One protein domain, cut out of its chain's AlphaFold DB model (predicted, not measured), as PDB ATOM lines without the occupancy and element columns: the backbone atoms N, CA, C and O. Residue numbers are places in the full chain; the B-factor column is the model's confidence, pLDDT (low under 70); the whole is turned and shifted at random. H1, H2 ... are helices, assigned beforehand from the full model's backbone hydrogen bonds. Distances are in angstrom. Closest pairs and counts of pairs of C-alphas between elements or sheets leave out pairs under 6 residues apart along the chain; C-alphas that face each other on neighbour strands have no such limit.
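Overview. This is residues 14 to 78 of the 413 residues of an uncharacterized protein of Rhizobium sp. PP-F2F-G20b (UniProt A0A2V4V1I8). The longest helix, H1, is one side of a loose, open frame of three helices; a long arching link leads from its far end over to H2 at the other end of the frame, and after a tight turn H3 folds back from H2 toward the beginning of H1. The contacts between the helices are few, and much of the arch, residues 39 to 47 and 49 to 51, stands free. The printed part has 65 residues with three named helices, in the order H1, H2, H3 along the chain, and no named strand; the class is all helix. The whole is loose, with a radius of gyration of the C-alphas of 15.1 A, and the C-alphas span 41 by 29 by 17 A.

Along the chain. H1 takes residues 14 to 28 and is 20.9 A long from first to last C-alpha, beginning at C-alpha 14 at (135.525, 193.950, 146.497) and ending at C-alpha 28 at (118.940, 182.889, 140.250). H3, residues 67 to 77, is 15.1 A long and ends at C-alpha 77 at (135.001, 181.337, 150.133). H2, residues 52 to 61, is 14.2 A long and begins at C-alpha 52 at (151.815, 196.199, 131.226).

Arrangement. H1 touches no helix, but it is near H3, with 6 pairs of C-alphas within 10 A and no pair within 8 A. H1 and H2 are apart. H2 and H3 are close but not clearly touching, with 2 pairs of C-alphas within 8 A; their closest C-alphas, those of Leu 60 and Tyr 67, are 6.2 A apart. The lines of H2 and H3 stand at a steep tilt of 65 degrees, and the two run the same way, with 18.0 A from centre to centre. In H1, H2 and H3 every pair of O i and N i+4 is within hydrogen-bond range.

Size, cuts and confidence. The two C-alphas farthest apart are those of Gly 30 and Gly 50, at 42.4 A, while the C-alphas of the first and last printed residues, Asp 14 and Leu 78, are 9.7 A apart. The printed part runs from residue 14 to 78 without a cut. The link from H1 to H2 is long, with 23 residues, and its C-alphas lie 11 to 23 A from the mean of the C-alphas; the link from H2 to H3, 5 residues, is tight. Residues 39 to 47 stand free, and so do residues 49 to 55, of which 52 to 55 belong to H2. The mean pLDDT of the printed part is 89.5, and no printed residue is under 70.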
ATOM      1  N   ASP A  14     136.900 193.454 146.643       90.94
ATOM      2  CA  ASP A  14     135.525 193.950 146.497       90.94
ATOM      3  C   ASP A  14     135.006 193.910 145.051       90.94
ATOM      4  O   ASP A  14     133.819 193.699 144.803       90.94
ATOM      5  N   ARG A  15     135.882 194.103 144.050       90.19
ATOM      6  CA  ARG A  15     135.467 194.040 142.637       90.19
ATOM      7  C   ARG A  15     135.126 192.619 142.221       90.19
ATOM      8  O   ARG A  15     134.125 192.416 141.534       90.19
ATOM      9  N   LEU A  16     135.965 191.657 142.605       91.06
ATOM     10  CA  LEU A  16     135.712 190.243 142.346       91.06
ATOM     11  C   LEU A  16     134.430 189.808 143.064       91.06
ATOM     12  O   LEU A  16     133.581 189.172 142.444       91.06
ATOM     13  N   GLU A  17     134.259 190.220 144.319       93.69
ATOM     14  CA  GLU A  17     133.046 189.977 145.099       93.69
ATOM     15  C   GLU A  17     131.794 190.515 144.395       93.69
ATOM     16  O   GLU A  17     130.866 189.756 144.110       93.69
ATOM     17  N   ALA A  18     131.788 191.802 144.026       92.25
ATOM     18  CA  ALA A  18     130.663 192.441 143.350       92.25
ATOM     19  C   ALA A  18     130.304 191.740 142.030       92.25
ATOM     20  O   ALA A  18     129.127 191.585 141.697       92.25
ATOM     21  N   TRP A  19     131.309 191.283 141.280       91.88
ATOM     22  CA  TRP A  19     131.092 190.543 140.038       91.88
ATOM     23  C   TRP A  19     130.514 189.152 140.296       91.88
ATOM     24  O   TRP A  19     129.551 188.765 139.635       91.88
ATOM     25  N   LEU A  20     131.057 188.409 141.261       92.69
ATOM     26  CA  LEU A  20     130.553 187.087 141.637       92.69
ATOM     27  C   LEU A  20     129.118 187.166 142.174       92.69
ATOM     28  O   LEU A  20     128.288 186.324 141.822       92.69
ATOM     29  N   LYS A  21     128.796 188.209 142.945       94.56
ATOM     30  CA  LYS A  21     127.437 188.493 143.409       94.56
ATOM     31  C   LYS A  21     126.489 188.786 142.247       94.56
ATOM     32  O   LYS A  21     125.449 188.142 142.144       94.56
ATOM     33  N   ALA A  22     126.875 189.655 141.312       92.19
ATOM     34  CA  ALA A  22     126.064 189.955 140.129       92.19
ATOM     35  C   ALA A  22     125.828 188.717 139.239       92.19
ATOM     36  O   ALA A  22     124.746 188.543 138.673       92.19
ATOM     37  N   VAL A  23     126.828 187.835 139.118       91.69
ATOM     38  CA  VAL A  23     126.687 186.541 138.429       91.69
ATOM     39  C   VAL A  23     125.703 185.636 139.171       91.69
ATOM     40  O   VAL A  23     124.841 185.031 138.532       91.69
ATOM     41  N   ARG A  24     125.777 185.566 140.507       93.88
ATOM     42  CA  ARG A  24     124.838 184.791 141.329       93.88
ATOM     43  C   ARG A  24     123.402 185.295 141.173       93.88
ATOM     44  O   ARG A  24     122.526 184.488 140.879       93.88
ATOM     45  N   GLU A  25     123.172 186.602 141.287       94.12
ATOM     46  CA  GLU A  25     121.860 187.238 141.084       94.12
ATOM     47  C   GLU A  25     121.283 186.920 139.699       94.12
ATOM     48  O   GLU A  25     120.133 186.498 139.569       94.12
ATOM     49  N   ALA A  26     122.105 187.056 138.652       91.69
ATOM     50  CA  ALA A  26     121.697 186.736 137.290       91.69
ATOM     51  C   ALA A  26     121.356 185.246 137.118       91.69
ATOM     52  O   ALA A  26     120.400 184.918 136.413       91.69
ATOM     53  N   GLY A  27     122.111 184.359 137.771       90.56
ATOM     54  CA  GLY A  27     121.869 182.917 137.751       90.56
ATOM     55  C   GLY A  27     120.532 182.547 138.387       90.56
ATOM     56  O   GLY A  27     119.756 181.806 137.787       90.56
ATOM     57  N   ILE A  28     120.218 183.119 139.553       91.75
ATOM     58  CA  ILE A  28     118.940 182.889 140.250       91.75
ATOM     59  C   ILE A  28     117.747 183.423 139.450       91.75
ATOM     60  O   ILE A  28     116.711 182.764 139.377       91.75
ATOM     61  N   ALA A  29     117.908 184.562 138.771       91.50
ATOM     62  CA  ALA A  29     116.894 185.113 137.869       91.50
ATOM     63  C   ALA A  29     116.703 184.300 136.567       91.50
ATOM     64  O   ALA A  29     115.870 184.656 135.734       91.50
ATOM     65  N   GLY A  30     117.472 183.223 136.356       89.69
ATOM     66  CA  GLY A  30     117.401 182.393 135.150       89.69
ATOM     67  C   GLY A  30     117.964 183.076 133.900       89.69
ATOM     68  O   GLY A  30     117.672 182.666 132.773       89.69
ATOM     69  N   HIS A  31     118.763 184.135 134.059       90.56
ATOM     70  CA  HIS A  31     119.414 184.782 132.930       90.56
ATOM     71  C   HIS A  31     120.573 183.926 132.409       90.56
ATOM     72  O   HIS A  31     121.337 183.329 133.164       90.56
ATOM     73  N   LYS A  32     120.759 183.919 131.084       87.12
ATOM     74  CA  LYS A  32     121.937 183.301 130.461       87.12
ATOM     75  C   LYS A  32     123.188 184.071 130.894       87.12
ATOM     76  O   LYS A  32     123.401 185.192 130.430       87.12
ATOM     77  N   LEU A  33     124.001 183.478 131.770       86.31
ATOM     78  CA  LEU A  33     125.174 184.129 132.371       86.31
ATOM     79  C   LEU A  33     126.157 184.653 131.317       86.31
ATOM     80  O   LEU A  33     126.630 185.779 131.420       86.31
ATOM     81  N   ASN A  34     126.362 183.900 130.232       82.81
ATOM     82  CA  ASN A  34     127.209 184.301 129.104       82.81
ATOM     83  C   ASN A  34     126.666 185.494 128.289       82.81
ATOM     84  O   ASN A  34     127.348 185.980 127.391       82.81
ATOM     85  N   LYS A  35     125.440 185.956 128.563       81.88
ATOM     86  CA  LYS A  35     124.835 187.148 127.948       81.88
ATOM     87  C   LYS A  35     124.740 188.332 128.910       81.88
ATOM     88  O   LYS A  35     124.323 189.414 128.489       81.88
ATOM     89  N   LYS A  36     125.097 188.157 130.187       80.88
ATOM     90  CA  LYS A  36     125.074 189.253 131.154       80.88
ATOM     91  C   LYS A  36     126.268 190.165 130.890       80.88
ATOM     92  O   LYS A  36     127.416 189.736 130.924       80.88
ATOM     93  N   LYS A  37     125.985 191.436 130.619       84.00
ATOM     94  CA  LYS A  37     127.015 192.466 130.496       84.00
ATOM     95  C   LYS A  37     127.303 193.032 131.882       84.00
ATOM     96  O   LYS A  37     126.379 193.488 132.554       84.00
ATOM     97  N   LEU A  38     128.568 192.994 132.286       82.56
ATOM     98  CA  LEU A  38     129.080 193.759 133.417       82.56
ATOM     99  C   LEU A  38     129.765 195.000 132.851       82.56
ATOM    100  O   LEU A  38     130.657 194.891 132.010       82.56
ATOM    101  N   SER A  39     129.308 196.178 133.261       84.56
ATOM    102  CA  SER A  39     129.913 197.432 132.821       84.56
ATOM    103  C   SER A  39     131.213 197.658 133.579       84.56
ATOM    104  O   SER A  39     131.228 197.704 134.807       84.56
ATOM    105  N   VAL A  40     132.299 197.829 132.834       83.19
ATOM    106  CA  VAL A  40     133.620 198.124 133.383       83.19
ATOM    107  C   VAL A  40     134.004 199.527 132.946       83.19
ATOM    108  O   VAL A  40     134.169 199.785 131.757       83.19
ATOM    109  N   SER A  41     134.107 200.448 133.903       86.44
ATOM    110  CA  SER A  41     134.596 201.802 133.644       86.44
ATOM    111  C   SER A  41     136.095 201.865 133.920       86.44
ATOM    112  O   SER A  41     136.548 201.397 134.968       86.44
ATOM    113  N   PHE A  42     136.847 202.452 132.989       86.81
ATOM    114  CA  PHE A  42     138.283 202.694 133.112       86.81
ATOM    115  C   PHE A  42     138.546 204.188 133.332       86.81
ATOM    116  O   PHE A  42     138.881 204.884 132.367       86.81
ATOM    117  N   PRO A  43     138.378 204.716 134.559       86.94
ATOM    118  CA  PRO A  43     138.746 206.096 134.852       86.94
ATOM    119  C   PRO A  43     140.238 206.344 134.588       86.94
ATOM    120  O   PRO A  43     141.042 205.412 134.533       86.94
ATOM    121  N   GLU A  44     140.612 207.615 134.446       86.12
ATOM    122  CA  GLU A  44     142.002 208.040 134.203       86.12
ATOM    123  C   GLU A  44     142.992 207.505 135.251       86.12
ATOM    124  O   GLU A  44     144.148 207.249 134.931       86.12
ATOM    125  N   THR A  45     142.528 207.254 136.478       85.19
ATOM    126  CA  THR A  45     143.324 206.681 137.574       85.19
ATOM    127  C   THR A  45     143.779 205.238 137.335       85.19
ATOM    128  O   THR A  45     144.645 204.757 138.054       85.19
ATOM    129  N   LEU A  46     143.220 204.546 136.337       86.31
ATOM    130  CA  LEU A  46     143.591 203.176 135.961       86.31
ATOM    131  C   LEU A  46     144.534 203.112 134.757       86.31
ATOM    132  O   LEU A  46     144.729 202.044 134.170       86.31
ATOM    133  N   LYS A  47     145.100 204.255 134.357       88.94
ATOM    134  CA  LYS A  47     146.206 204.284 133.404       88.94
ATOM    135  C   LYS A  47     147.409 203.565 134.001       88.94
ATOM    136  O   LYS A  47     147.852 203.885 135.100       88.94
ATOM    137  N   ILE A  48     147.950 202.618 133.245       88.50
ATOM    138  CA  ILE A  48     149.191 201.942 133.600       88.50
ATOM    139  C   ILE A  48     150.350 202.779 133.055       88.50
ATOM    140  O   ILE A  48     150.430 202.981 131.838       88.50
ATOM    141  N   PRO A  49     151.272 203.256 133.903       73.75
ATOM    142  CA  PRO A  49     152.499 203.862 133.419       73.75
ATOM    143  C   PRO A  49     153.435 202.771 132.872       73.75
ATOM    144  O   PRO A  49     153.900 201.902 133.603       73.75
ATOM    145  N   GLY A  50     153.741 202.819 131.574       80.56
ATOM    146  CA  GLY A  50     154.789 201.986 130.972       80.56
ATOM    147  C   GLY A  50     154.372 200.549 130.628       80.56
ATOM    148  O   GLY A  50     153.408 200.327 129.899       80.56
ATOM    149  N   ASN A  51     155.172 199.565 131.057       87.62
ATOM    150  CA  ASN A  51     155.079 198.169 130.613       87.62
ATOM    151  C   ASN A  51     153.980 197.393 131.370       87.62
ATOM    152  O   ASN A  51     154.107 197.135 132.566       87.62
ATOM    153  N   ALA A  52     152.937 196.952 130.655       87.81
ATOM    154  CA  ALA A  52     151.815 196.199 131.226       87.81
ATOM    155  C   ALA A  52     152.221 194.875 131.897       87.81
ATOM    156  O   ALA A  52     151.618 194.504 132.900       87.81
ATOM    157  N   ALA A  53     153.236 194.171 131.384       89.25
ATOM    158  CA  ALA A  53     153.702 192.920 131.982       89.25
ATOM    159  C   ALA A  53     154.317 193.153 133.365       89.25
ATOM    160  O   ALA A  53     154.046 192.397 134.294       89.25
ATOM    161  N   LYS A  54     155.078 194.245 133.515       90.12
ATOM    162  CA  LYS A  54     155.621 194.647 134.813       90.12
ATOM    163  C   LYS A  54     154.501 195.009 135.789       90.12
ATOM    164  O   LYS A  54     154.506 194.503 136.901       90.12
ATOM    165  N   TRP A  55     153.522 195.806 135.356       91.94
ATOM    166  CA  TRP A  55     152.362 196.134 136.193       91.94
ATOM    167  C   TRP A  55     151.613 194.879 136.655       91.94
ATOM    168  O   TRP A  55     151.283 194.779 137.830       91.94
ATOM    169  N   MET A  56     151.384 193.903 135.765       91.00
ATOM    170  CA  MET A  56     150.751 192.635 136.143       91.00
ATOM    171  C   MET A  56     151.575 191.882 137.192       91.00
ATOM    172  O   MET A  56     150.991 191.467 138.185       91.00
ATOM    173  N   SER A  57     152.895 191.743 137.007       92.06
ATOM    174  CA  SER A  57     153.778 191.121 138.012       92.06
ATOM    175  C   SER A  57     153.667 191.834 139.355       92.06
ATOM    176  O   SER A  57     153.361 191.195 140.351       92.06
ATOM    177  N   ASP A  58     153.781 193.166 139.359       91.94
ATOM    178  CA  ASP A  58     153.720 193.968 140.582       91.94
ATOM    179  C   ASP A  58     152.353 193.805 141.303       91.94
ATOM    180  O   ASP A  58     152.297 193.842 142.529       91.94
ATOM    181  N   GLN A  59     151.238 193.602 140.578       92.06
ATOM    182  CA  GLN A  59     149.928 193.292 141.185       92.06
ATOM    183  C   GLN A  59     149.837 191.865 141.746       92.06
ATOM    184  O   GLN A  59     149.115 191.649 142.717       92.06
ATOM    185  N   LEU A  60     150.511 190.891 141.125       91.31
ATOM    186  CA  LEU A  60     150.564 189.510 141.615       91.31
ATOM    187  C   LEU A  60     151.432 189.416 142.874       91.31
ATOM    188  O   LEU A  60     151.011 188.797 143.844       91.31
ATOM    189  N   ASP A  61     152.586 190.085 142.868       92.62
ATOM    190  CA  ASP A  61     153.548 190.112 143.974       92.62
ATOM    191  C   ASP A  61     153.011 190.869 145.203       92.62
ATOM    192  O   ASP A  61     153.456 190.640 146.322       92.62
ATOM    193  N   ALA A  62     152.037 191.767 145.007       91.69
ATOM    194  CA  ALA A  62     151.351 192.475 146.089       91.69
ATOM    195  C   ALA A  62     150.332 191.608 146.854       91.69
ATOM    196  O   ALA A  62     149.803 192.052 147.872       91.69
ATOM    197  N   VAL A  63     150.012 190.408 146.358       90.69
ATOM    198  CA  VAL A  63     149.157 189.448 147.061       90.69
ATOM    199  C   VAL A  63     150.048 188.512 147.869       90.69
ATOM    200  O   VAL A  63     150.860 187.787 147.303       90.69
ATOM    201  N   ASP A  64     149.874 188.501 149.189       88.88
ATOM    202  CA  ASP A  64     150.656 187.637 150.072       88.88
ATOM    203  C   ASP A  64     150.403 186.151 149.769       88.88
ATOM    204  O   ASP A  64     149.289 185.648 149.928       88.88
ATOM    205  N   GLY A  65     151.455 185.431 149.372       90.50
ATOM    206  CA  GLY A  65     151.417 183.995 149.083       90.50
ATOM    207  C   GLY A  65     151.359 183.663 147.591       90.50
ATOM    208  O   GLY A  65     151.594 184.498 146.721       90.50
ATOM    209  N   LEU A  66     151.080 182.397 147.273       91.06
ATOM    210  CA  LEU A  66     150.923 181.969 145.884       91.06
ATOM    211  C   LEU A  66     149.588 182.492 145.354       91.06
ATOM    212  O   LEU A  66     148.526 182.002 145.735       91.06
ATOM    213  N   TYR A  67     149.642 183.487 144.466       89.88
ATOM    214  CA  TYR A  67     148.457 184.170 143.939       89.88
ATOM    215  C   TYR A  67     147.362 183.216 143.440       89.88
ATOM    216  O   TYR A  67     146.180 183.488 143.637       89.88
ATOM    217  N   GLU A  68     147.733 182.102 142.803       91.38
ATOM    218  CA  GLU A  68     146.779 181.088 142.342       91.38
ATOM    219  C   GLU A  68     145.967 180.491 143.499       91.38
ATOM    220  O   GLU A  68     144.735 180.487 143.440       91.38
ATOM    221  N   ASP A  69     146.640 180.071 144.569       94.38
ATOM    222  CA  ASP A  69     146.009 179.468 145.743       94.38
ATOM    223  C   ASP A  69     145.130 180.480 146.476       94.38
ATOM    224  O   ASP A  69     143.981 180.185 146.814       94.38
ATOM    225  N   VAL A  70     145.630 181.706 146.653       91.94
ATOM    226  CA  VAL A  70     144.874 182.781 147.311       91.94
ATOM    227  C   VAL A  70     143.642 183.143 146.486       91.94
ATOM    228  O   VAL A  70     142.546 183.276 147.027       91.94
ATOM    229  N   LYS A  71     143.776 183.247 145.159       91.50
ATOM    230  CA  LYS A  71     142.648 183.542 144.271       91.50
ATOM    231  C   LYS A  71     141.616 182.426 144.274       91.50
ATOM    232  O   LYS A  71     140.418 182.708 144.291       91.50
ATOM    233  N   LYS A  72     142.065 181.172 144.236       93.62
ATOM    234  CA  LYS A  72     141.193 180.000 144.299       93.62
ATOM    235  C   LYS A  72     140.427 179.978 145.618       93.62
ATOM    236  O   LYS A  72     139.201 179.907 145.595       93.62
ATOM    237  N   SER A  73     141.129 180.154 146.736       92.25
ATOM    238  CA  SER A  73     140.528 180.240 148.067       92.25
ATOM    239  C   SER A  73     139.512 181.382 148.157       92.25
ATOM    240  O   SER A  73     138.390 181.171 148.621       92.25
ATOM    241  N   ALA A  74     139.839 182.567 147.630       91.25
ATOM    242  CA  ALA A  74     138.910 183.690 147.572       91.25
ATOM    243  C   ALA A  74     137.659 183.340 146.748       91.25
ATOM    244  O   ALA A  74     136.540 183.562 147.194       91.25
ATOM    245  N   ILE A  75     137.810 182.727 145.569       90.94
ATOM    246  CA  ILE A  75     136.674 182.311 144.730       90.94
ATOM    247  C   ILE A  75     135.808 181.247 145.421       90.94
ATOM    248  O   ILE A  75     134.589 181.243 145.222       90.94
ATOM    249  N   GLU A  76     136.402 180.354 146.209       91.81
ATOM    250  CA  GLU A  76     135.695 179.285 146.922       91.81
ATOM    251  C   GLU A  76     134.988 179.782 148.193       91.81
ATOM    252  O   GLU A  76     133.930 179.251 148.528       91.81
ATOM    253  N   SER A  77     135.511 180.820 148.852       94.06
ATOM    254  CA  SER A  77     135.001 181.337 150.133       94.06
ATOM    255  C   SER A  77     134.125 182.591 150.020       94.06
ATOM    256  O   SER A  77     133.180 182.727 150.796       94.06
ATOM    257  N   LEU A  78     134.370 183.470 149.037       95.62
ATOM    258  CA  LEU A  78     133.639 184.735 148.872       95.62
ATOM    259  C   LEU A  78     132.135 184.496 148.736       95.62
ATOM    260  O   LEU A  78     131.688 183.785 147.827       95.62
TER     261      LEU A  78